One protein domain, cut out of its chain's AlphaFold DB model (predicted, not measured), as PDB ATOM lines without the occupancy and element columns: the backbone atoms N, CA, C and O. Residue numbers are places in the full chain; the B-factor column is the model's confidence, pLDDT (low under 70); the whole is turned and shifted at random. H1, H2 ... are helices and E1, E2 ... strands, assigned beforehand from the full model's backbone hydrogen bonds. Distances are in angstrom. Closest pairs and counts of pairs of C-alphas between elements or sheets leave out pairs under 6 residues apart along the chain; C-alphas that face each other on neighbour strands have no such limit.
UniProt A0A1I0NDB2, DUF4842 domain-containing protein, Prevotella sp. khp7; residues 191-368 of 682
ATOM      1  N   ARG A 191     -31.301  30.954 -37.889       94.56
ATOM      2  CA  ARG A 191     -31.206  32.287 -37.282       94.56
ATOM      3  C   ARG A 191     -30.140  33.079 -38.020       94.56
ATOM      4  O   ARG A 191     -28.948  32.802 -37.898       94.56
ATOM      5  N   LEU A 192     -30.598  34.022 -38.824       96.25
ATOM      6  CA  LEU A 192     -29.786  34.837 -39.708       96.25
ATOM      7  C   LEU A 192     -29.500  36.195 -39.073       96.25
ATOM      8  O   LEU A 192     -30.264  36.685 -38.238       96.25
ATOM      9  N   LYS A 193     -28.432  36.834 -39.530       97.81
ATOM     10  CA  LYS A 193     -28.140  38.243 -39.292       97.81
ATOM     11  C   LYS A 193     -27.830  38.963 -40.601       97.81
ATOM     12  O   LYS A 193     -27.494  38.336 -41.603       97.81
ATOM     13  N   ILE A 194     -27.977  40.282 -40.570       98.25
ATOM     14  CA  ILE A 194     -27.489  41.209 -41.591       98.25
ATOM     15  C   ILE A 194     -26.641  42.235 -40.842       98.25
ATOM     16  O   ILE A 194     -27.183  43.211 -40.313       98.25
ATOM     17  N   SER A 195     -25.334  41.963 -40.719       97.00
ATOM     18  CA  SER A 195     -24.393  42.883 -40.055       97.00
ATOM     19  C   SER A 195     -23.596  43.769 -41.019       97.00
ATOM     20  O   SER A 195     -23.161  44.850 -40.627       97.00
ATOM     21  N   ASP A 196     -23.539  43.393 -42.297       95.56
ATOM     22  CA  ASP A 196     -23.084  44.224 -43.415       95.56
ATOM     23  C   ASP A 196     -24.257  44.627 -44.327       95.56
ATOM     24  O   ASP A 196     -25.375  44.128 -44.194       95.56
ATOM     25  N   SER A 197     -24.023  45.552 -45.264       95.75
ATOM     26  CA  SER A 197     -25.063  45.985 -46.210       95.75
ATOM     27  C   SER A 197     -25.451  44.867 -47.184       95.75
ATOM     28  O   SER A 197     -24.632  44.414 -47.983       95.75
ATOM     29  N   TYR A 198     -26.722  44.473 -47.165       98.00
ATOM     30  CA  TYR A 198     -27.294  43.415 -47.995       98.00
ATOM     31  C   TYR A 198     -28.365  43.989 -48.935       98.00
ATOM     32  O   TYR A 198     -29.230  44.764 -48.529       98.00
ATOM     33  N   THR A 199     -28.324  43.624 -50.215       97.75
ATOM     34  CA  THR A 199     -29.340  44.014 -51.208       97.75
ATOM     35  C   THR A 199     -29.844  42.760 -51.898       97.75
ATOM     36  O   THR A 199     -29.086  42.103 -52.609       97.75
ATOM     37  N   GLY A 200     -31.107  42.410 -51.671       94.44
ATOM     38  CA  GLY A 200     -31.650  41.140 -52.133       94.44
ATOM     39  C   GLY A 200     -32.940  40.717 -51.440       94.44
ATOM     40  O   GLY A 200     -33.467  41.393 -50.554       94.44
ATOM     41  N   PHE A 201     -33.418  39.554 -51.863       93.00
ATOM     42  CA  PHE A 201     -34.576  38.839 -51.340       93.00
ATOM     43  C   PHE A 201     -34.093  37.568 -50.635       93.00
ATOM     44  O   PHE A 201     -33.192  36.902 -51.141       93.00
ATOM     45  N   ILE A 202     -34.696  37.225 -49.494       93.50
ATOM     46  CA  ILE A 202     -34.382  36.018 -48.722       93.50
ATOM     47  C   ILE A 202     -35.527  35.011 -48.942       93.50
ATOM     48  O   ILE A 202     -36.586  35.162 -48.322       93.50
ATOM     49  N   PRO A 203     -35.359  33.988 -49.811       87.50
ATOM     50  CA  PRO A 203     -36.481  33.175 -50.288       87.50
ATOM     51  C   PRO A 203     -37.193  32.389 -49.192       87.50
ATOM     52  O   PRO A 203     -38.422  32.395 -49.112       87.50
ATOM     53  N   PHE A 204     -36.415  31.756 -48.319       90.31
ATOM     54  CA  PHE A 204     -36.920  30.805 -47.331       90.31
ATOM     55  C   PHE A 204     -37.789  31.459 -46.251       90.31
ATOM     56  O   PHE A 204     -38.723  30.828 -45.763       90.31
ATOM     57  N   LEU A 205     -37.607  32.757 -45.967       92.88
ATOM     58  CA  LEU A 205     -38.530  33.493 -45.090       92.88
ATOM     59  C   LEU A 205     -39.966  33.501 -45.620       92.88
ATOM     60  O   LEU A 205     -40.892  33.624 -44.823       92.88
ATOM     61  N   GLY A 206     -40.159  33.382 -46.937       90.81
ATOM     62  CA  GLY A 206     -41.468  33.366 -47.579       90.81
ATOM     63  C   GLY A 206     -42.115  31.983 -47.696       90.81
ATOM     64  O   GLY A 206     -43.291  31.927 -48.056       90.81
ATOM     65  N   THR A 207     -41.385  30.896 -47.408       89.06
ATOM     66  CA  THR A 207     -41.828  29.510 -47.663       89.06
ATOM     67  C   THR A 207     -41.641  28.550 -46.484       89.06
ATOM     68  O   THR A 207     -42.477  27.673 -46.300       89.06
ATOM     69  N   HIS A 208     -40.590  28.702 -45.676       90.31
ATOM     70  CA  HIS A 208     -40.304  27.869 -44.500       90.31
ATOM     71  C   HIS A 208     -40.962  28.448 -43.234       90.31
ATOM     72  O   HIS A 208     -41.623  29.487 -43.295       90.31
ATOM     73  N   SER A 209     -40.793  27.778 -42.092       89.94
ATOM     74  CA  SER A 209     -41.232  28.235 -40.759       89.94
ATOM     75  C   SER A 209     -40.042  28.306 -39.785       89.94
ATOM     76  O   SER A 209     -38.966  27.796 -40.086       89.94
ATOM     77  N   ASN A 210     -40.230  28.911 -38.607       89.31
ATOM     78  CA  ASN A 210     -39.239  29.012 -37.518       89.31
ATOM     79  C   ASN A 210     -37.891  29.693 -37.865       89.31
ATOM     80  O   ASN A 210     -36.930  29.599 -37.097       89.31
ATOM     81  N   MET A 211     -37.808  30.433 -38.971       93.00
ATOM     82  CA  MET A 211     -36.635  31.236 -39.321       93.00
ATOM     83  C   MET A 211     -36.653  32.609 -38.637       93.00
ATOM     84  O   MET A 211     -37.714  33.191 -38.402       93.00
ATOM     85  N   SER A 212     -35.481  33.197 -38.394       96.56
ATOM     86  CA  SER A 212     -35.392  34.602 -37.980       96.56
ATOM     87  C   SER A 212     -34.280  35.382 -38.667       96.56
ATOM     88  O   SER A 212     -33.243  34.807 -38.982       96.56
ATOM     89  N   VAL A 213     -34.448  36.699 -38.824       98.38
ATOM     90  CA  VAL A 213     -33.383  37.617 -39.271       98.38
ATOM     91  C   VAL A 213     -33.199  38.743 -38.267       98.38
ATOM     92  O   VAL A 213     -34.152  39.462 -37.973       98.38
ATOM     93  N   TYR A 214     -31.971  38.926 -37.784       98.56
ATOM     94  CA  TYR A 214     -31.573  40.078 -36.982       98.56
ATOM     95  C   TYR A 214     -30.800  41.095 -37.831       98.56
ATOM     96  O   TYR A 214     -29.688  40.836 -38.290       98.56
ATOM     97  N   VAL A 215     -31.401  42.256 -38.071       98.69
ATOM     98  CA  VAL A 215     -30.854  43.309 -38.933       98.69
ATOM     99  C   VAL A 215     -30.150  44.351 -38.066       98.69
ATOM    100  O   VAL A 215     -30.806  45.009 -37.265       98.69
ATOM    101  N   THR A 216     -28.836  44.521 -38.232       97.94
ATOM    102  CA  THR A 216     -28.029  45.564 -37.553       97.94
ATOM    103  C   THR A 216     -27.277  46.469 -38.533       97.94
ATOM    104  O   THR A 216     -26.464  47.291 -38.123       97.94
ATOM    105  N   SER A 217     -27.533  46.299 -39.830       98.00
ATOM    106  CA  SER A 217     -27.022  47.116 -40.931       98.00
ATOM    107  C   SER A 217     -28.134  47.320 -41.968       98.00
ATOM    108  O   SER A 217     -29.308  47.111 -41.664       98.00
ATOM    109  N   THR A 218     -27.806  47.758 -43.185       98.62
ATOM    110  CA  THR A 218     -28.816  48.056 -44.214       98.62
ATOM    111  C   THR A 218     -29.217  46.817 -45.018       98.62
ATOM    112  O   THR A 218     -28.382  46.229 -45.699       98.62
ATOM    113  N   TRP A 219     -30.507  46.473 -45.029       98.69
ATOM    114  CA  TRP A 219     -31.123  45.520 -45.957       98.69
ATOM    115  C   TRP A 219     -32.012  46.259 -46.963       98.69
ATOM    116  O   TRP A 219     -33.038  46.812 -46.587       98.69
ATOM    117  N   THR A 220     -31.661  46.245 -48.250       98.69
ATOM    118  CA  THR A 220     -32.519  46.770 -49.330       98.69
ATOM    119  C   THR A 220     -33.245  45.642 -50.062       98.69
ATOM    120  O   THR A 220     -32.600  44.724 -50.576       98.69
ATOM    121  N   LEU A 221     -34.577  45.718 -50.145       98.50
ATOM    122  CA  LEU A 221     -35.387  44.760 -50.904       98.50
ATOM    123  C   LEU A 221     -35.276  44.977 -52.420       98.50
ATOM    124  O   LEU A 221     -35.252  46.109 -52.901       98.50
ATOM    125  N   THR A 222     -35.270  43.875 -53.171       97.19
ATOM    126  CA  THR A 222     -35.308  43.857 -54.649       97.19
ATOM    127  C   THR A 222     -36.524  43.122 -55.224       97.19
ATOM    128  O   THR A 222     -36.688  43.079 -56.442       97.19
ATOM    129  N   TYR A 223     -37.354  42.545 -54.352       96.44
ATOM    130  CA  TYR A 223     -38.613  41.845 -54.616       96.44
ATOM    131  C   TYR A 223     -39.506  41.956 -53.372       96.44
ATOM    132  O   TYR A 223     -39.030  42.323 -52.295       96.44
ATOM    133  N   ASP A 224     -40.781  41.586 -53.506       97.69
ATOM    134  CA  ASP A 224     -41.684  41.416 -52.366       97.69
ATOM    135  C   ASP A 224     -41.136  40.372 -51.382       97.69
ATOM    136  O   ASP A 224     -40.941  39.206 -51.729       97.69
ATOM    137  N   GLN A 225     -40.926  40.781 -50.132       97.81
ATOM    138  CA  GLN A 225     -40.456  39.914 -49.062       97.81
ATOM    139  C   GLN A 225     -41.631  39.500 -48.176       97.81
ATOM    140  O   GLN A 225     -42.140  40.282 -47.373       97.81
ATOM    141  N   ARG A 226     -42.027  38.230 -48.283       96.62
ATOM    142  CA  ARG A 226     -42.930  37.594 -47.320       96.62
ATOM    143  C   ARG A 226     -42.153  37.075 -46.110       96.62
ATOM    144  O   ARG A 226     -41.027  36.595 -46.245       96.62
ATOM    145  N   ILE A 227     -42.798  37.148 -44.954       96.25
ATOM    146  CA  ILE A 227     -42.409  36.545 -43.684       96.25
ATOM    147  C   ILE A 227     -43.536  35.568 -43.343       96.25
ATOM    148  O   ILE A 227     -44.641  35.966 -42.982       96.25
ATOM    149  N   ASN A 228     -43.283  34.289 -43.583       94.00
ATOM    150  CA  ASN A 228     -44.250  33.210 -43.457       94.00
ATOM    151  C   ASN A 228     -44.537  32.855 -41.983       94.00
ATOM    152  O   ASN A 228     -43.921  33.402 -41.066       94.00
ATOM    153  N   ALA A 229     -45.485  31.944 -41.760       92.31
ATOM    154  CA  ALA A 229     -45.930  31.515 -40.436       92.31
ATOM    155  C   ALA A 229     -44.759  31.179 -39.489       92.31
ATOM    156  O   ALA A 229     -43.898  30.360 -39.801       92.31
ATOM    157  N   GLY A 230     -44.720  31.825 -38.320       90.44
ATOM    158  CA  GLY A 230     -43.693  31.586 -37.298       90.44
ATOM    159  C   GLY A 230     -42.320  32.213 -37.577       90.44
ATOM    160  O   GLY A 230     -41.460  32.163 -36.695       90.44
ATOM    161  N   ASN A 231     -42.104  32.835 -38.743       95.12
ATOM    162  CA  ASN A 231     -40.855  33.532 -39.053       95.12
ATOM    163  C   ASN A 231     -40.825  34.934 -38.424       95.12
ATOM    164  O   ASN A 231     -41.855  35.603 -38.315       95.12
ATOM    165  N   VAL A 232     -39.638  35.402 -38.023       97.00
ATOM    166  CA  VAL A 232     -39.474  36.665 -37.279       97.00
ATOM    167  C   VAL A 232     -38.350  37.532 -37.842       97.00
ATOM    168  O   VAL A 232     -37.201  37.107 -37.916       97.00
ATOM    169  N   ILE A 233     -38.646  38.790 -38.152       98.44
ATOM    170  CA  ILE A 233     -37.631  39.824 -38.377       98.44
ATOM    171  C   ILE A 233     -37.490  40.668 -37.109       98.44
ATOM    172  O   ILE A 233     -38.482  41.139 -36.554       98.44
ATOM    173  N   VAL A 234     -36.249  40.893 -36.684       98.69
ATOM    174  CA  VAL A 234     -35.889  41.875 -35.657       98.69
ATOM    175  C   VAL A 234     -34.987  42.928 -36.290       98.69
ATOM    176  O   VAL A 234     -33.905  42.601 -36.777       98.69
ATOM    177  N   VAL A 235     -35.404  44.190 -36.262       98.62
ATOM    178  CA  VAL A 235     -34.569  45.329 -36.666       98.62
ATOM    179  C   VAL A 235     -33.948  45.924 -35.408       98.62
ATOM    180  O   VAL A 235     -34.651  46.507 -34.585       98.62
ATOM    181  N   GLY A 236     -32.648  45.698 -35.225       93.06
ATOM    182  CA  GLY A 236     -31.877  46.161 -34.075       93.06
ATOM    183  C   GLY A 236     -31.405  47.606 -34.199       93.06
ATOM    184  O   GLY A 236     -31.579  48.249 -35.232       93.06
ATOM    185  N   ASN A 237     -30.742  48.094 -33.152       91.62
ATOM    186  CA  ASN A 237     -30.106  49.411 -33.144       91.62
ATOM    187  C   ASN A 237     -29.079  49.542 -34.291       91.62
ATOM    188  O   ASN A 237     -28.168  48.719 -34.393       91.62
ATOM    189  N   GLY A 238     -29.236  50.554 -35.148       87.25
ATOM    190  CA  GLY A 238     -28.437  50.757 -36.364       87.25
ATOM    191  C   GLY A 238     -28.869  49.905 -37.569       87.25
ATOM    192  O   GLY A 238     -28.381  50.120 -38.678       87.25
ATOM    193  N   GLY A 239     -29.798  48.966 -37.378       98.19
ATOM    194  CA  GLY A 239     -30.407  48.187 -38.449       98.19
ATOM    195  C   GLY A 239     -31.407  49.008 -39.253       98.19
ATOM    196  O   GLY A 239     -32.222  49.734 -38.687       98.19
ATOM    197  N   LYS A 240     -31.375  48.860 -40.578       98.75
ATOM    198  CA  LYS A 240     -32.255  49.584 -41.499       98.75
ATOM    199  C   LYS A 240     -32.786  48.653 -42.577       98.75
ATOM    200  O   LYS A 240     -32.003  48.115 -43.351       98.75
ATOM    201  N   ILE A 241     -34.101  48.502 -42.690       98.88
ATOM    202  CA  ILE A 241     -34.720  47.883 -43.868       98.88
ATOM    203  C   ILE A 241     -35.172  48.994 -44.820       98.88
ATOM    204  O   ILE A 241     -35.816  49.960 -44.412       98.88
ATOM    205  N   ILE A 242     -34.834  48.861 -46.097       98.81
ATOM    206  CA  ILE A 242     -35.299  49.722 -47.180       98.81
ATOM    207  C   ILE A 242     -36.253  48.897 -48.045       98.81
ATOM    208  O   ILE A 242     -35.870  47.865 -48.597       98.81
ATOM    209  N   VAL A 243     -37.489  49.376 -48.170       98.81
ATOM    210  CA  VAL A 243     -38.559  48.841 -49.016       98.81
ATOM    211  C   VAL A 243     -38.784  49.845 -50.158       98.81
ATOM    212  O   VAL A 243     -39.503  50.832 -49.975       98.81
ATOM    213  N   PRO A 244     -38.132  49.680 -51.327       98.56
ATOM    214  CA  PRO A 244     -38.294  50.610 -52.441       98.56
ATOM    215  C   PRO A 244     -39.714  50.621 -53.019       98.56
ATOM    216  O   PRO A 244     -40.499  49.687 -52.837       98.56
ATOM    217  N   LYS A 245     -40.025  51.680 -53.773       97.94
ATOM    218  CA  LYS A 245     -41.307  51.834 -54.469       97.94
ATOM    219  C   LYS A 245     -41.627  50.616 -55.335       97.94
ATOM    220  O   LYS A 245     -40.823  50.231 -56.179       97.94
ATOM    221  N   GLY A 246     -42.835  50.082 -55.181       97.38
ATOM    222  CA  GLY A 246     -43.307  48.923 -55.943       97.38
ATOM    223  C   GLY A 246     -42.972  47.566 -55.320       97.38
ATOM    224  O   GLY A 246     -43.401  46.564 -55.879       97.38
ATOM    225  N   PHE A 247     -42.281  47.532 -54.175       98.38
ATOM    226  CA  PHE A 247     -42.092  46.320 -53.376       98.38
ATOM    227  C   PHE A 247     -42.877  46.369 -52.059       98.38
ATOM    228  O   PHE A 247     -43.192  47.441 -51.530       98.38
ATOM    229  N   LYS A 248     -43.161  45.182 -51.523       98.06
ATOM    230  CA  LYS A 248     -43.859  44.957 -50.256       98.06
ATOM    231  C   LYS A 248     -43.031  44.105 -49.291       98.06
ATOM    232  O   LYS A 248     -42.534  43.046 -49.662       98.06
ATOM    233  N   LEU A 249     -42.966  44.511 -48.027       98.56
ATOM    234  CA  LEU A 249     -42.593  43.653 -46.900       98.56
ATOM    235  C   LEU A 249     -43.885  43.209 -46.198       98.56
ATOM    236  O   LEU A 249     -44.648  44.068 -45.772       98.56
ATOM    237  N   THR A 250     -44.167  41.909 -46.090       96.88
ATOM    238  CA  THR A 250     -45.439  41.412 -45.520       96.88
ATOM    239  C   THR A 250     -45.251  40.287 -44.508       96.88
ATOM    240  O   THR A 250     -44.499  39.346 -44.761       96.88
ATOM    241  N   THR A 251     -45.975  40.345 -43.384       96.38
ATOM    242  CA  THR A 251     -46.111  39.216 -42.440       96.38
ATOM    243  C   THR A 251     -47.312  38.310 -42.719       96.38
ATOM    244  O   THR A 251     -47.552  37.354 -41.978       96.38
ATOM    245  N   THR A 252     -48.072  38.582 -43.784       92.06
ATOM    246  CA  THR A 252     -49.160  37.718 -44.251       92.06
ATOM    247  C   THR A 252     -48.560  36.451 -44.887       92.06
ATOM    248  O   THR A 252     -47.861  36.562 -45.905       92.06
ATOM    249  N   PRO A 253     -48.806  35.250 -44.326       90.75
ATOM    250  CA  PRO A 253     -48.183  34.004 -44.771       90.75
ATOM    251  C   PRO A 253     -48.676  33.549 -46.151       90.75
ATOM    252  O   PRO A 253     -49.571  34.143 -46.759       90.75
ATOM    253  N   LEU A 254     -48.051  32.496 -46.682       87.12
ATOM    254  CA  LEU A 254     -48.480  31.875 -47.933       87.12
ATOM    255  C   LEU A 254     -49.585  30.849 -47.638       87.12
ATOM    256  O   LEU A 254     -49.300  29.741 -47.195       87.12
ATOM    257  N   GLY A 255     -50.836  31.214 -47.924       85.00
ATOM    258  CA  GLY A 255     -52.007  30.369 -47.662       85.00
ATOM    259  C   GLY A 255     -52.633  30.611 -46.285       85.00
ATOM    260  O   GLY A 255     -52.305  31.576 -45.596       85.00
ATOM    261  N   GLU A 256     -53.577  29.751 -45.900       81.75
ATOM    262  CA  GLU A 256     -54.251  29.835 -44.601       81.75
ATOM    263  C   GLU A 256     -53.338  29.332 -43.474       81.75
ATOM    264  O   GLU A 256     -52.765  28.247 -43.557       81.75
ATOM    265  N   SER A 257     -53.223  30.112 -42.397       84.06
ATOM    266  CA  SER A 257     -52.444  29.762 -41.207       84.06
ATOM    267  C   SER A 257     -53.078  30.355 -39.948       84.06
ATOM    268  O   SER A 257     -53.696  31.418 -39.989       84.06
ATOM    269  N   THR A 258     -52.891  29.685 -38.811       83.75
ATOM    270  CA  THR A 258     -53.265  30.180 -37.476       83.75
ATOM    271  C   THR A 258     -52.140  30.952 -36.777       83.75
ATOM    272  O   THR A 258     -52.368  31.519 -35.711       83.75
ATOM    273  N   VAL A 259     -50.944  30.990 -37.374       87.38
ATOM    274  CA  VAL A 259     -49.756  31.717 -36.898       87.38
ATOM    275  C   VAL A 259     -49.203  32.551 -38.051       87.38
ATOM    276  O   VAL A 259     -49.034  32.035 -39.157       87.38
ATOM    277  N   MET A 260     -48.903  33.824 -37.812       90.44
ATOM    278  CA  MET A 260     -48.384  34.722 -38.850       90.44
ATOM    279  C   MET A 260     -46.863  34.891 -38.755       90.44
ATOM    280  O   MET A 260     -46.223  34.403 -37.818       90.44
ATOM    281  N   GLY A 261     -46.274  35.582 -39.733       94.31
ATOM    282  CA  GLY A 261     -44.937  36.145 -39.565       94.31
ATOM    283  C   GLY A 261     -44.948  37.302 -38.560       94.31
ATOM    284  O   GLY A 261     -46.011  37.817 -38.203       94.31
ATOM    285  N   ARG A 262     -43.770  37.746 -38.112       95.81
ATOM    286  CA  ARG A 262     -43.649  38.912 -37.222       95.81
ATOM    287  C   ARG A 262     -42.495  39.833 -37.581       95.81
ATOM    288  O   ARG A 262     -41.443  39.382 -38.029       95.81
ATOM    289  N   ILE A 263     -42.686  41.116 -37.298       98.31
ATOM    290  CA  ILE A 263     -41.652  42.150 -37.323       98.31
ATOM    291  C   ILE A 263     -41.627  42.841 -35.957       98.31
ATOM    292  O   ILE A 263     -42.658  43.304 -35.456       98.31
ATOM    293  N   TYR A 264     -40.428  42.941 -35.389       98.25
ATOM    294  CA  TYR A 264     -40.126  43.742 -34.208       98.25
ATOM    295  C   TYR A 264     -39.053  44.774 -34.564       98.25
ATOM    296  O   TYR A 264     -37.949  44.406 -34.968       98.25
ATOM    297  N   VAL A 265     -39.356  46.062 -34.420       97.62
ATOM    298  CA  VAL A 265     -38.385  47.150 -34.615       97.62
ATOM    299  C   VAL A 265     -37.993  47.695 -33.249       97.62
ATOM    300  O   VAL A 265     -38.828  48.246 -32.536       97.62
ATOM    301  N   MET A 266     -36.736  47.484 -32.868       90.88
ATOM    302  CA  MET A 266     -36.162  47.894 -31.584       90.88
ATOM    303  C   MET A 266     -35.807  49.393 -31.579       90.88
ATOM    304  O   MET A 266     -35.708  49.999 -32.650       90.88
ATOM    305  N   PRO A 267     -35.528  49.996 -30.404       87.81
ATOM    306  CA  PRO A 267     -34.936  51.329 -30.330       87.81
ATOM    307  C   PRO A 267     -33.693  51.459 -31.223       87.81
ATOM    308  O   PRO A 267     -32.771  50.642 -31.153       87.81
ATOM    309  N   GLY A 268     -33.676  52.490 -32.068       79.31
ATOM    310  CA  GLY A 268     -32.605  52.740 -33.039       79.31
ATOM    311  C   GLY A 268     -32.653  51.886 -34.314       79.31
ATOM    312  O   GLY A 268     -31.749  52.011 -35.137       79.31
ATOM    313  N   GLY A 269     -33.662  51.025 -34.485       94.19
ATOM    314  CA  GLY A 269     -33.943  50.329 -35.743       94.19
ATOM    315  C   GLY A 269     -34.865  51.134 -36.667       94.19
ATOM    316  O   GLY A 269     -35.709  51.900 -36.200       94.19
ATOM    317  N   GLU A 270     -34.724  50.948 -37.979       98.31
ATOM    318  CA  GLU A 270     -35.479  51.682 -39.002       98.31
ATOM    319  C   GLU A 270     -36.082  50.753 -40.077       98.31
ATOM    320  O   GLU A 270     -35.430  49.825 -40.560       98.31
ATOM    321  N   ILE A 271     -37.309  51.037 -40.522       98.75
ATOM    322  CA  ILE A 271     -37.862  50.541 -41.792       98.75
ATOM    323  C   ILE A 271     -38.279  51.752 -42.632       98.75
ATOM    324  O   ILE A 271     -38.968  52.642 -42.146       98.75
ATOM    325  N   SER A 272     -37.858  51.812 -43.891       98.19
ATOM    326  CA  SER A 272     -37.922  53.037 -44.700       98.19
ATOM    327  C   SER A 272     -38.179  52.777 -46.185       98.19
ATOM    328  O   SER A 272     -37.988  51.657 -46.657       98.19
ATOM    329  N   GLY A 273     -38.557  53.810 -46.938       97.81
ATOM    330  CA  GLY A 273     -38.633  53.796 -48.404       97.81
ATOM    331  C   GLY A 273     -40.024  54.126 -48.949       97.81
ATOM    332  O   GLY A 273     -40.917  54.513 -48.213       97.81
ATOM    333  N   ASP A 274     -40.228  53.962 -50.252       97.69
ATOM    334  CA  ASP A 274     -41.486  54.327 -50.929       97.69
ATOM    335  C   ASP A 274     -42.451  53.136 -51.125       97.69
ATOM    336  O   ASP A 274     -43.477  53.261 -51.799       97.69
ATOM    337  N   GLY A 275     -42.102  51.952 -50.615       98.44
ATOM    338  CA  GLY A 275     -42.900  50.730 -50.721       98.44
ATOM    339  C   GLY A 275     -43.891  50.518 -49.572       98.44
ATOM    340  O   GLY A 275     -44.154  51.416 -48.769       98.44
ATOM    341  N   ILE A 276     -44.450  49.308 -49.507       98.56
ATOM    342  CA  ILE A 276     -45.517  48.928 -48.567       98.56
ATOM    343  C   ILE A 276     -44.950  48.036 -47.457       98.56
ATOM    344  O   ILE A 276     -44.261  47.058 -47.747       98.56
ATOM    345  N   VAL A 277     -45.299  48.305 -46.199       98.56
ATOM    346  CA  VAL A 277     -45.132  47.347 -45.095       98.56
ATOM    347  C   VAL A 277     -46.509  46.885 -44.635       98.56
ATOM    348  O   VAL A 277     -47.335  47.692 -44.223       98.56
ATOM    349  N   GLU A 278     -46.769  45.587 -44.740       97.25
ATOM    350  CA  GLU A 278     -48.065  44.967 -44.486       97.25
ATOM    351  C   GLU A 278     -47.995  44.051 -43.258       97.25
ATOM    352  O   GLU A 278     -47.257  43.063 -43.229       97.25
ATOM    353  N   PHE A 279     -48.795  44.376 -42.247       95.56
ATOM    354  CA  PHE A 279     -48.859  43.664 -40.982       95.56
ATOM    355  C   PHE A 279     -50.123  42.801 -40.881       95.56
ATOM    356  O   PHE A 279     -51.257  43.283 -40.921       95.56
ATOM    357  N   SER A 280     -49.883  41.516 -40.666       91.88
ATOM    358  CA  SER A 280     -50.822  40.511 -40.172       91.88
ATOM    359  C   SER A 280     -50.277  39.901 -38.881       91.88
ATOM    360  O   SER A 280     -49.076  39.628 -38.785       91.88
ATOM    361  N   CYS A 281     -51.137  39.644 -37.898       86.69
ATOM    362  CA  CYS A 281     -50.850  38.706 -36.814       86.69
ATOM    363  C   CYS A 281     -52.120  38.000 -36.323       86.69
ATOM    364  O   CYS A 281     -53.233  38.508 -36.453       86.69
ATOM    365  N   GLU A 282     -51.950  36.816 -35.739       87.25
ATOM    366  CA  GLU A 282     -53.030  36.083 -35.087       87.25
ATOM    367  C   GLU A 282     -53.565  36.824 -33.844       87.25
ATOM    368  O   GLU A 282     -52.943  37.761 -33.343       87.25
ATOM    369  N   ALA A 283     -54.720  36.404 -33.317       78.31
ATOM    370  CA  ALA A 283     -55.430  37.128 -32.250       78.31
ATOM    371  C   ALA A 283     -54.635  37.282 -30.934       78.31
ATOM    372  O   ALA A 283     -54.854  38.240 -30.196       78.31
ATOM    373  N   SER A 284     -53.719  36.352 -30.642       77.81
ATOM    374  CA  SER A 284     -52.776  36.400 -29.511       77.81
ATOM    375  C   SER A 284     -51.396  36.958 -29.887       77.81
ATOM    376  O   SER A 284     -50.480  36.971 -29.064       77.81
ATOM    377  N   GLY A 285     -51.209  37.345 -31.148       83.25
ATOM    378  CA  GLY A 285     -49.971  37.885 -31.686       83.25
ATOM    379  C   GLY A 285     -49.962  39.407 -31.737       83.25
ATOM    380  O   GLY A 285     -50.982  40.075 -31.565       83.25
ATOM    381  N   CYS A 286     -48.779  39.958 -31.986       90.12
ATOM    382  CA  CYS A 286     -48.609  41.357 -32.350       90.12
ATOM    383  C   CYS A 286     -47.344  41.558 -33.185       90.12
ATOM    384  O   CYS A 286     -46.394  40.774 -33.097       90.12
ATOM    385  N   ASN A 287     -47.356  42.641 -33.959       96.00
ATOM    386  CA  ASN A 287     -46.166  43.291 -34.497       96.00
ATOM    387  C   ASN A 287     -45.864  44.537 -33.653       96.00
ATOM    388  O   ASN A 287     -46.776  45.091 -33.028       96.00
ATOM    389  N   TYR A 288     -44.605  44.976 -33.615       95.81
ATOM    390  CA  TYR A 288     -44.179  46.022 -32.681       95.81
ATOM    391  C   TYR A 288     -43.157  46.983 -33.296       95.81
ATOM    392  O   TYR A 288     -42.172  46.545 -33.892       95.81
ATOM    393  N   ASN A 289     -43.359  48.286 -33.089       95.38
ATOM    394  CA  ASN A 289     -42.394  49.331 -33.407       95.38
ATOM    395  C   ASN A 289     -42.037  50.181 -32.182       95.38
ATOM    396  O   ASN A 289     -42.886  50.892 -31.651       95.38
ATOM    397  N   GLU A 290     -40.759  50.178 -31.818       89.50
ATOM    398  CA  GLU A 290     -40.118  51.096 -30.867       89.50
ATOM    399  C   GLU A 290     -39.023  51.957 -31.541       89.50
ATOM    400  O   GLU A 290     -38.432  52.831 -30.912       89.50
ATOM    401  N   GLY A 291     -38.759  51.725 -32.832       89.19
ATOM    402  CA  GLY A 291     -37.842  52.497 -33.669       89.19
ATOM    403  C   GLY A 291     -38.585  53.438 -34.622       89.19
ATOM    404  O   GLY A 291     -39.543  54.108 -34.225       89.19
ATOM    405  N   HIS A 292     -38.146  53.511 -35.883       91.38
ATOM    406  CA  HIS A 292     -38.705  54.427 -36.887       91.38
ATOM    407  C   HIS A 292     -39.220  53.705 -38.140       91.38
ATOM    408  O   HIS A 292     -38.483  52.951 -38.771       91.38
ATOM    409  N   LEU A 293     -40.474  53.953 -38.532       97.88
ATOM    410  CA  LEU A 293     -41.078  53.451 -39.777       97.88
ATOM    411  C   LEU A 293     -41.431  54.624 -40.696       97.88
ATOM    412  O   LEU A 293     -42.403  55.316 -40.424       97.88
ATOM    413  N   THR A 294     -40.713  54.834 -41.799       97.12
ATOM    414  CA  THR A 294     -41.038  55.868 -42.806       97.12
ATOM    415  C   THR A 294     -41.165  55.237 -44.187       97.12
ATOM    416  O   THR A 294     -40.234  55.274 -44.993       97.12
ATOM    417  N   THR A 295     -42.305  54.590 -44.434       98.06
ATOM    418  CA  THR A 295     -42.595  53.868 -45.685       98.06
ATOM    419  C   THR A 295     -43.606  54.623 -46.556       98.06
ATOM    420  O   THR A 295     -44.193  55.604 -46.101       98.06
ATOM    421  N   GLY A 296     -43.860  54.186 -47.793       98.25
ATOM    422  CA  GLY A 296     -44.940  54.745 -48.616       98.25
ATOM    423  C   GLY A 296     -46.320  54.402 -48.044       98.25
ATOM    424  O   GLY A 296     -47.202  55.257 -47.954       98.25
ATOM    425  N   GLU A 297     -46.481  53.165 -47.575       98.50
ATOM    426  CA  GLU A 297     -47.687  52.687 -46.895       98.50
ATOM    427  C   GLU A 297     -47.332  51.770 -45.715       98.50
ATOM    428  O   GLU A 297     -46.399  50.962 -45.783       98.50
ATOM    429  N   VAL A 298     -48.114  51.887 -44.643       98.38
ATOM    430  CA  VAL A 298     -48.285  50.894 -43.585       98.38
ATOM    431  C   VAL A 298     -49.699  50.334 -43.718       98.38
ATOM    432  O   VAL A 298     -50.683  51.053 -43.549       98.38
ATOM    433  N   SER A 299     -49.811  49.047 -44.028       96.19
ATOM    434  CA  SER A 299     -51.085  48.342 -44.174       96.19
ATOM    435  C   SER A 299     -51.269  47.387 -42.998       96.19
ATOM    436  O   SER A 299     -50.330  46.685 -42.628       96.19
ATOM    437  N   ILE A 300     -52.458  47.339 -42.397       94.62
ATOM    438  CA  ILE A 300     -52.788  46.377 -41.336       94.62
ATOM    439  C   ILE A 300     -53.980  45.547 -41.812       94.62
ATOM    440  O   ILE A 300     -55.092  46.053 -41.984       94.62
ATOM    441  N   VAL A 301     -53.720  44.263 -42.054       90.62
ATOM    442  CA  VAL A 301     -54.678  43.293 -42.604       90.62
ATOM    443  C   VAL A 301     -55.344  42.494 -41.482       90.62
ATOM    444  O   VAL A 301     -56.525  42.173 -41.569       90.62
ATOM    445  N   SER A 302     -54.613  42.165 -40.415       88.94
ATOM    446  CA  SER A 302     -55.154  41.405 -39.282       88.94
ATOM    447  C   SER A 302     -54.348  41.609 -37.999       88.94
ATOM    448  O   SER A 302     -53.143  41.861 -38.042       88.94
ATOM    449  N   GLY A 303     -55.010  41.475 -36.849       88.56
ATOM    450  CA  GLY A 303     -54.364  41.535 -35.540       88.56
ATOM    451  C   GLY A 303     -53.918  42.944 -35.143       88.56
ATOM    452  O   GLY A 303     -54.544  43.925 -35.533       88.56
ATOM    453  N   THR A 304     -52.875  43.062 -34.315       91.81
ATOM    454  CA  THR A 304     -52.455  44.340 -33.713       91.81
ATOM    455  C   THR A 304     -51.018  44.722 -34.068       91.81
ATOM    456  O   THR A 304     -50.084  43.947 -33.840       91.81
ATOM    457  N   LEU A 305     -50.835  45.955 -34.547       95.56
ATOM    458  CA  LEU A 305     -49.549  46.657 -34.551       95.56
ATOM    459  C   LEU A 305     -49.500  47.612 -33.351       95.56
ATOM    460  O   LEU A 305     -50.349  48.500 -33.247       95.56
ATOM    461  N   TYR A 306     -48.502  47.452 -32.481       93.56
ATOM    462  CA  TYR A 306     -48.183  48.417 -31.425       93.56
ATOM    463  C   TYR A 306     -47.070  49.364 -31.882       93.56
ATOM    464  O   TYR A 306     -46.034  48.914 -32.371       93.56
ATOM    465  N   ASN A 307     -47.269  50.667 -31.691       92.94
ATOM    466  CA  ASN A 307     -46.282  51.712 -31.923       92.94
ATOM    467  C   ASN A 307     -45.967  52.459 -30.620       92.94
ATOM    468  O   ASN A 307     -46.781  53.249 -30.143       92.94
ATOM    469  N   THR A 308     -44.770  52.239 -30.082       84.56
ATOM    470  CA  THR A 308     -44.136  53.050 -29.027       84.56
ATOM    471  C   THR A 308     -42.962  53.882 -29.559       84.56
ATOM    472  O   THR A 308     -42.363  54.639 -28.801       84.56
ATOM    473  N   GLY A 309     -42.634  53.754 -30.847       81.56
ATOM    474  CA  GLY A 309     -41.639  54.559 -31.553       81.56
ATOM    475  C   GLY A 309     -42.263  55.674 -32.399       81.56
ATOM    476  O   GLY A 309     -43.253  56.308 -32.023       81.56
ATOM    477  N   ILE A 310     -41.672  55.915 -33.569       85.56
ATOM    478  CA  ILE A 310     -42.124  56.919 -34.537       85.56
ATOM    479  C   ILE A 310     -42.577  56.224 -35.826       85.56
ATOM    480  O   ILE A 310     -41.884  55.344 -36.338       85.56
ATOM    481  N   ILE A 311     -43.703  56.661 -36.391       97.06
ATOM    482  CA  ILE A 311     -44.090  56.357 -37.777       97.06
ATOM    483  C   ILE A 311     -44.179  57.666 -38.568       97.06
ATOM    484  O   ILE A 311     -44.780  58.625 -38.090       97.06
ATOM    485  N   GLY A 312     -43.590  57.705 -39.760       94.06
ATOM    486  CA  GLY A 312     -43.565  58.839 -40.680       94.06
ATOM    487  C   GLY A 312     -42.690  60.016 -40.238       94.06
ATOM    488  O   GLY A 312     -41.856  59.911 -39.334       94.06
ATOM    489  N   ASP A 313     -42.901  61.154 -40.901       84.38
ATOM    490  CA  ASP A 313     -42.176  62.415 -40.711       84.38
ATOM    491  C   ASP A 313     -43.137  63.531 -40.257       84.38
ATOM    492  O   ASP A 313     -44.197  63.730 -40.850       84.38
ATOM    493  N   ASN A 314     -42.779  64.267 -39.201       74.75
ATOM    494  CA  ASN A 314     -43.624  65.321 -38.619       74.75
ATOM    495  C   ASN A 314     -43.680  66.602 -39.472       74.75
ATOM    496  O   ASN A 314     -44.644  67.361 -39.415       74.75
ATOM    497  N   VAL A 315     -42.647  66.891 -40.260       79.38
ATOM    498  CA  VAL A 315     -42.598  68.095 -41.096       79.38
ATOM    499  C   VAL A 315     -43.387  67.864 -42.382       79.38
ATOM    500  O   VAL A 315     -44.241  68.681 -42.725       79.38
ATOM    501  N   THR A 316     -43.132  66.742 -43.060       88.25
ATOM    502  CA  THR A 316     -43.752  66.376 -44.342       88.25
ATOM    503  C   THR A 316     -44.236  64.921 -44.311       88.25
ATOM    504  O   THR A 316     -43.538  64.035 -44.806       88.25
ATOM    505  N   PRO A 317     -45.431  64.642 -43.755       91.06
ATOM    506  CA  PRO A 317     -45.972  63.288 -43.722       91.06
ATOM    507  C   PRO A 317     -46.170  62.719 -45.135       91.06
ATOM    508  O   PRO A 317     -46.921  63.273 -45.938       91.06
ATOM    509  N   THR A 318     -45.509  61.600 -45.441       95.69
ATOM    510  CA  THR A 318     -45.628  60.880 -46.725       95.69
ATOM    511  C   THR A 318     -46.307  59.520 -46.571       95.69
ATOM    512  O   THR A 318     -47.123  59.151 -47.418       95.69
ATOM    513  N   THR A 319     -46.038  58.807 -45.476       98.31
ATOM    514  CA  THR A 319     -46.566  57.468 -45.170       98.31
ATOM    515  C   THR A 319     -48.087  57.438 -45.071       98.31
ATOM    516  O   THR A 319     -48.673  58.243 -44.354       98.31
ATOM    517  N   LYS A 320     -48.744  56.484 -45.734       98.50
ATOM    518  CA  LYS A 320     -50.179  56.202 -45.543       98.50
ATOM    519  C   LYS A 320     -50.416  55.130 -44.482       98.50
ATOM    520  O   LYS A 320     -49.592  54.230 -44.349       98.50
ATOM    521  N   LEU A 321     -51.556  55.174 -43.790       98.38
ATOM    522  CA  LEU A 321     -52.061  54.057 -42.978       98.38
ATOM    523  C   LEU A 321     -53.338  53.489 -43.603       98.38
ATOM    524  O   LEU A 321     -54.303  54.226 -43.808       98.38
ATOM    525  N   VAL A 322     -53.368  52.184 -43.870       95.94
ATOM    526  CA  VAL A 322     -54.514  51.514 -44.505       95.94
ATOM    527  C   VAL A 322     -54.973  50.308 -43.686       95.94
ATOM    528  O   VAL A 322     -54.193  49.411 -43.371       95.94
ATOM    529  N   GLY A 323     -56.264  50.272 -43.362       90.31
ATOM    530  CA  GLY A 323     -56.956  49.081 -42.888       90.31
ATOM    531  C   GLY A 323     -57.440  48.237 -44.060       90.31
ATOM    532  O   GLY A 323     -58.327  48.665 -44.799       90.31
ATOM    533  N   SER A 324     -56.903  47.025 -44.193       77.81
ATOM    534  CA  SER A 324     -57.224  46.085 -45.280       77.81
ATOM    535  C   SER A 324     -57.850  44.788 -44.749       77.81
ATOM    536  O   SER A 324     -57.638  43.712 -45.308       77.81
ATOM    537  N   ALA A 325     -58.574  44.859 -43.628       69.62
ATOM    538  CA  ALA A 325     -59.075  43.674 -42.946       69.62
ATOM    539  C   ALA A 325     -60.237  43.023 -43.703       69.62
ATOM    540  O   ALA A 325     -61.266  43.645 -43.958       69.62
ATOM    541  N   VAL A 326     -60.071  41.736 -44.019       59.44
ATOM    542  CA  VAL A 326     -61.054  40.933 -44.771       59.44
ATOM    543  C   VAL A 326     -62.314  40.630 -43.949       59.44
ATOM    544  O   VAL A 326     -63.357  40.316 -44.510       59.44
ATOM    545  N   ASN A 327     -62.215  40.742 -42.620       60.00
ATOM    546  CA  ASN A 327     -63.320  40.646 -41.671       60.00
ATOM    547  C   ASN A 327     -63.272  41.849 -40.718       60.00
ATOM    548  O   ASN A 327     -62.229  42.111 -40.101       60.00
ATOM    549  N   GLU A 328     -64.405  42.540 -40.572       51.31
ATOM    550  CA  GLU A 328     -64.585  43.660 -39.641       51.31
ATOM    551  C   GLU A 328     -64.176  43.269 -38.203       51.31
ATOM    552  O   GLU A 328     -64.314  42.118 -37.790       51.31
ATOM    553  N   SER A 329     -63.688  44.236 -37.416       55.84
ATOM    554  CA  SER A 329     -63.234  44.082 -36.011       55.84
ATOM    555  C   SER A 329     -61.909  43.341 -35.722       55.84
ATOM    556  O   SER A 329     -61.523  43.263 -34.552       55.84
ATOM    557  N   SER A 330     -61.180  42.809 -36.715       70.94
ATOM    558  CA  SER A 330     -59.956  42.012 -36.453       70.94
ATOM    559  C   SER A 330     -58.630  42.792 -36.428       70.94
ATOM    560  O   SER A 330     -57.697  42.362 -35.746       70.94
ATOM    561  N   ALA A 331     -58.532  43.921 -37.138       89.06
ATOM    562  CA  ALA A 331     -57.311  44.723 -37.257       89.06
ATOM    563  C   ALA A 331     -57.295  45.928 -36.300       89.06
ATOM    564  O   ALA A 331     -58.295  46.638 -36.152       89.06
ATOM    565  N   LYS A 332     -56.143  46.185 -35.669       92.56
ATOM    566  CA  LYS A 332     -55.925  47.256 -34.685       92.56
ATOM    567  C   LYS A 332     -54.578  47.948 -34.890       92.56
ATOM    568  O   LYS A 332     -53.542  47.292 -34.988       92.56
ATOM    569  N   PHE A 333     -54.589  49.276 -34.860       95.88
ATOM    570  CA  PHE A 333     -53.393  50.099 -34.713       95.88
ATOM    571  C   PHE A 333     -53.402  50.720 -33.321       95.88
ATOM    572  O   PHE A 333     -54.320  51.473 -32.992       95.88
ATOM    573  N   VAL A 334     -52.399  50.398 -32.508       92.69
ATOM    574  CA  VAL A 334     -52.221  50.970 -31.173       92.69
ATOM    575  C   VAL A 334     -51.042  51.935 -31.210       92.69
ATOM    576  O   VAL A 334     -49.903  51.506 -31.372       92.69
ATOM    577  N   ASN A 335     -51.302  53.230 -31.046       90.19
ATOM    578  CA  ASN A 335     -50.273  54.261 -30.956       90.19
ATOM    579  C   ASN A 335     -50.131  54.754 -29.516       90.19
ATOM    580  O   ASN A 335     -51.064  55.331 -28.973       90.19
ATOM    581  N   LEU A 336     -48.955  54.576 -28.922       77.75
ATOM    582  CA  LEU A 336     -48.595  55.058 -27.583       77.75
ATOM    583  C   LEU A 336     -47.502  56.143 -27.637       77.75
ATOM    584  O   LEU A 336     -47.040  56.611 -26.603       77.75
ATOM    585  N   ALA A 337     -47.077  56.526 -28.844       78.56
ATOM    586  CA  ALA A 337     -46.014  57.493 -29.089       78.56
ATOM    587  C   ALA A 337     -46.395  58.418 -30.258       78.56
ATOM    588  O   ALA A 337     -47.423  59.089 -30.181       78.56
ATOM    589  N   SER A 338     -45.591  58.505 -31.322       80.44
ATOM    590  CA  SER A 338     -45.824  59.443 -32.433       80.44
ATOM    591  C   SER A 338     -46.097  58.734 -33.755       80.44
ATOM    592  O   SER A 338     -45.327  57.862 -34.162       80.44
ATOM    593  N   ALA A 339     -47.135  59.161 -34.474       85.06
ATOM    594  CA  ALA A 339     -47.400  58.714 -35.837       85.06
ATOM    595  C   ALA A 339     -47.849  59.872 -36.747       85.06
ATOM    596  O   ALA A 339     -48.773  60.622 -36.432       85.06
ATOM    597  N   TYR A 340     -47.189  59.997 -37.895       94.50
ATOM    598  CA  TYR A 340     -47.356  61.071 -38.866       94.50
ATOM    599  C   TYR A 340     -47.705  60.464 -40.227       94.50
ATOM    600  O   TYR A 340     -46.886  59.781 -40.839       94.50
ATOM    601  N   PHE A 341     -48.922  60.707 -40.706       98.56
ATOM    602  CA  PHE A 341     -49.441  60.114 -41.935       98.56
ATOM    603  C   PHE A 341     -49.818  61.175 -42.969       98.56
ATOM    604  O   PHE A 341     -50.296  62.256 -42.623       98.56
ATOM    605  N   SER A 342     -49.646  60.861 -44.251       98.12
ATOM    606  CA  SER A 342     -50.222  61.661 -45.333       98.12
ATOM    607  C   SER A 342     -51.746  61.501 -45.355       98.12
ATOM    608  O   SER A 342     -52.479  62.487 -45.330       98.12
ATOM    609  N   GLU A 343     -52.205  60.251 -45.303       98.25
ATOM    610  CA  GLU A 343     -53.604  59.821 -45.356       98.25
ATOM    611  C   GLU A 343     -53.814  58.600 -44.444       98.25
ATOM    612  O   GLU A 343     -52.927  57.749 -44.319       98.25
ATOM    613  N   VAL A 344     -54.993  58.491 -43.827       98.38
ATOM    614  CA  VAL A 344     -55.400  57.327 -43.030       98.38
ATOM    615  C   VAL A 344     -56.762  56.827 -43.504       98.38
ATOM    616  O   VAL A 344     -57.777  57.494 -43.311       98.38
ATOM    617  N   ASN A 345     -56.805  55.614 -44.055       96.25
ATOM    618  CA  ASN A 345     -58.047  54.910 -44.361       96.25
ATOM    619  C   ASN A 345     -58.244  53.750 -43.379       96.25
ATOM    620  O   ASN A 345     -57.795  52.631 -43.622       96.25
ATOM    621  N   ALA A 346     -58.932  54.012 -42.268       92.75
ATOM    622  CA  ALA A 346     -59.234  53.030 -41.231       92.75
ATOM    623  C   ALA A 346     -60.700  52.548 -41.288       92.75
ATOM    624  O   ALA A 346     -61.359  52.369 -40.262       92.75
ATOM    625  N   SER A 347     -61.224  52.312 -42.496       90.00
ATOM    626  CA  SER A 347     -62.593  51.799 -42.700       90.00
ATOM    627  C   SER A 347     -62.823  50.427 -42.038       90.00
ATOM    628  O   SER A 347     -63.899  50.155 -41.509       90.00
ATOM    629  N   THR A 348     -61.791  49.575 -42.013       89.19
ATOM    630  CA  THR A 348     -61.816  48.212 -41.436       89.19
ATOM    631  C   THR A 348     -60.849  48.034 -40.251       89.19
ATOM    632  O   THR A 348     -60.623  46.917 -39.790       89.19
ATOM    633  N   LEU A 349     -60.282  49.133 -39.741       91.44
ATOM    634  CA  LEU A 349     -59.190  49.151 -38.762       91.44
ATOM    635  C   LEU A 349     -59.580  49.977 -37.531       91.44
ATOM    636  O   LEU A 349     -59.952  51.142 -37.648       91.44
ATOM    637  N   SER A 350     -59.446  49.402 -36.339       91.75
ATOM    638  CA  SER A 350     -59.591  50.152 -35.088       91.75
ATOM    639  C   SER A 350     -58.324  50.952 -34.785       91.75
ATOM    640  O   SER A 350     -57.249  50.372 -34.624       91.75
ATOM    641  N   ILE A 351     -58.452  52.274 -34.655       94.94
ATOM    642  CA  ILE A 351     -57.374  53.165 -34.201       94.94
ATOM    643  C   ILE A 351     -57.489  53.361 -32.687       94.94
ATOM    644  O   ILE A 351     -58.540  53.763 -32.194       94.94
ATOM    645  N   LEU A 352     -56.419  53.075 -31.948       91.75
ATOM    646  CA  LEU A 352     -56.346  53.175 -30.490       91.75
ATOM    647  C   LEU A 352     -55.143  54.060 -30.130       91.75
ATOM    648  O   LEU A 352     -53.999  53.618 -30.216       91.75
ATOM    649  N   ASN A 353     -55.382  55.324 -29.788       88.06
ATOM    650  CA  ASN A 353     -54.340  56.339 -29.632       88.06
ATOM    651  C   ASN A 353     -54.190  56.813 -28.180       88.06
ATOM    652  O   ASN A 353     -55.045  57.534 -27.688       88.06
ATOM    653  N   GLY A 354     -53.089  56.464 -27.520       72.19
ATOM    654  CA  GLY A 354     -52.629  57.076 -26.268       72.19
ATOM    655  C   GLY A 354     -51.530  58.129 -26.457       72.19
ATOM    656  O   GLY A 354     -51.024  58.658 -25.475       72.19
ATOM    657  N   GLY A 355     -51.137  58.427 -27.701       73.56
ATOM    658  CA  GLY A 355     -50.067  59.371 -28.031       73.56
ATOM    659  C   GLY A 355     -50.513  60.482 -28.984       73.56
ATOM    660  O   GLY A 355     -51.612  61.030 -28.870       73.56
ATOM    661  N   VAL A 356     -49.645  60.818 -29.939       78.69
ATOM    662  CA  VAL A 356     -49.874  61.836 -30.974       78.69
ATOM    663  C   VAL A 356     -50.036  61.175 -32.341       78.69
ATOM    664  O   VAL A 356     -49.139  60.469 -32.804       78.69
ATOM    665  N   ILE A 357     -51.153  61.458 -33.011       90.75
ATOM    666  CA  ILE A 357     -51.375  61.164 -34.431       90.75
ATOM    667  C   ILE A 357     -51.564  62.480 -35.190       90.75
ATOM    668  O   ILE A 357     -52.353  63.338 -34.797       90.75
ATOM    669  N   ARG A 358     -50.887  62.640 -36.326       91.38
ATOM    670  CA  ARG A 358     -51.135  63.748 -37.253       91.38
ATOM    671  C   ARG A 358     -51.282  63.224 -38.668       91.38
ATOM    672  O   ARG A 358     -50.381  62.575 -39.184       91.38
ATOM    673  N   VAL A 359     -52.406  63.546 -39.290       97.25
ATOM    674  CA  VAL A 359     -52.725  63.234 -40.683       97.25
ATOM    675  C   VAL A 359     -52.703  64.546 -41.465       97.25
ATOM    676  O   VAL A 359     -53.362  65.501 -41.059       97.25
ATOM    677  N   SER A 360     -51.932  64.656 -42.549       92.12
ATOM    678  CA  SER A 360     -51.895  65.918 -43.311       92.12
ATOM    679  C   SER A 360     -53.143  66.140 -44.167       92.12
ATOM    680  O   SER A 360     -53.528  67.286 -44.382       92.12
ATOM    681  N   ASP A 361     -53.762  65.058 -44.642       95.38
ATOM    682  CA  ASP A 361     -54.943  65.078 -45.506       95.38
ATOM    683  C   ASP A 361     -56.113  64.306 -44.855       95.38
ATOM    684  O   ASP A 361     -56.540  64.649 -43.748       95.38
ATOM    685  N   ASN A 362     -56.659  63.278 -45.509       96.19
ATOM    686  CA  ASN A 362     -57.894  62.624 -45.085       96.19
ATOM    687  C   ASN A 362     -57.671  61.567 -43.987       96.19
ATOM    688  O   ASN A 362     -56.845  60.666 -44.136       96.19
ATOM    689  N   LEU A 363     -58.469  61.638 -42.917       97.75
ATOM    690  CA  LEU A 363     -58.648  60.581 -41.921       97.75
ATOM    691  C   LEU A 363     -60.052  59.982 -42.054       97.75
ATOM    692  O   LEU A 363     -61.044  60.675 -41.851       97.75
ATOM    693  N   THR A 364     -60.134  58.683 -42.331       96.56
ATOM    694  CA  THR A 364     -61.381  57.906 -42.305       96.56
ATOM    695  C   THR A 364     -61.361  56.919 -41.145       96.56
ATOM    696  O   THR A 364     -60.431  56.121 -41.052       96.56
ATOM    697  N   LEU A 365     -62.391  56.937 -40.298       94.81
ATOM    698  CA  LEU A 365     -62.644  55.945 -39.250       94.81
ATOM    699  C   LEU A 365     -63.944  55.198 -39.575       94.81
ATOM    700  O   LEU A 365     -64.999  55.827 -39.666       94.81
ATOM    701  N   GLY A 366     -63.875  53.874 -39.741       89.06
ATOM    702  CA  GLY A 366     -65.061  53.029 -39.960       89.06
ATOM    703  C   GLY A 366     -65.285  51.928 -38.925       89.06
ATOM    704  O   GLY A 366     -66.320  51.272 -38.924       89.06
ATOM    705  N   GLN A 367     -64.342  51.746 -38.001       88.00
ATOM    706  CA  GLN A 367     -64.474  50.848 -36.851       88.00
ATOM    707  C   GLN A 367     -64.463  51.647 -35.546       88.00
ATOM    708  O   GLN A 367     -64.166  52.842 -35.537       88.00
ATOM    709  N   ASN A 368     -64.736  50.972 -34.425       87.31
ATOM    710  CA  ASN A 368     -64.571  51.580 -33.105       87.31
ATOM    711  C   ASN A 368     -63.133  52.072 -32.921       87.31
ATOM    712  O   ASN A 368     -62.182  51.304 -33.113       87.31
TER     713      ASN A 368
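This is residues 191 to 368 of the 682 residues of the protein "DUF4842 domain-containing protein" of Prevotella sp. khp7 (UniProt A0A1I0NDB2). What shape do these coordinates draw? The chain is wound in stacked turns, a solenoid with three walls of parallel strands: E1, E2, E4, E7, E10, E14 and E17 in one, E3, E5, E8, E11, E15 and E18 in another, E6, E9, E13, E16 and E19 in the third. E12 bends round a corner between the first and third walls, and the small helix H1 is in the link from E1 to E2. What is it made of? The 178 printed residues include one named helix and 19 named strands, in the order E1, H1, then E2 to E19; the class is mostly strand, with under half of the residues in named elements. How large is it? It is compact, with a radius of gyration of the C-alphas of 14.9 A and spans of 38 by 37 by 27 A.

Where do the first elements lie? E1 is residues 191 to 194, from C-alpha 191 at (-31.206, 32.287, -37.282); H1 is 203 to 206, E2 212 to 215, E3 218 to 220, E4 232 to 235, E5 240 to 242, E6 248 to 250 and E7 262 to 265. What follows? E8 is 270 to 272, E9 276 to 280, E10 287 to 289, E11 292 to 294, and E12 297 to 307, 15.1 A long. Which come last? E13 is 320 to 323, E14 331 to 335 (13.4 A), E15 338 to 341, E16 344 to 346, E17 349 to 353, E18 356 to 359 and E19 362 to 365, ending at C-alpha 365 at (-62.644, 55.945, -39.250).

How does the printed part start? E1, H1 and E2 form a strand-helix-strand unit, two parallel neighbour strands with a helix between, with a right-handed crossover; N 192 and O 212 are 2.8 A apart, within hydrogen-bond range. H1 only just is on the branched sheet and only grazes it with residues 205 to 206; it is too short for an O i to N i+4 pair, and its one O i to N i+3 pair is within range. Which sheets face each other? The branched sheet and the sheet E3, E5, E8, E11 form a sandwich, two sheets face to face, with strands at 88 degrees; in the latter, N 241 of E5 and O 270 of E8 are 2.8 A apart. What is beside E12? It bends by 131 degrees at residue 303, with E9 and E10 on one side and E13 and E14 on the other side; N 299 and O 277 of E9 are 2.8 A apart, as are N 307 and O 334 of E14. What of the later strands? E15 and E18 are parallel neighbours, with N 341 and O 358 2.8 A apart.

How far does it reach? The two C-alphas farthest apart, those of Asp 196 and Asn 368, are 43.4 A apart. Is it continuous? The printed part has no cut; the links E3 to E4, E6 to E7 and E12 to E13 are long. Where is confidence low? The mean pLDDT of the printed part is 91.8, and residues 325 to 329 are under 70.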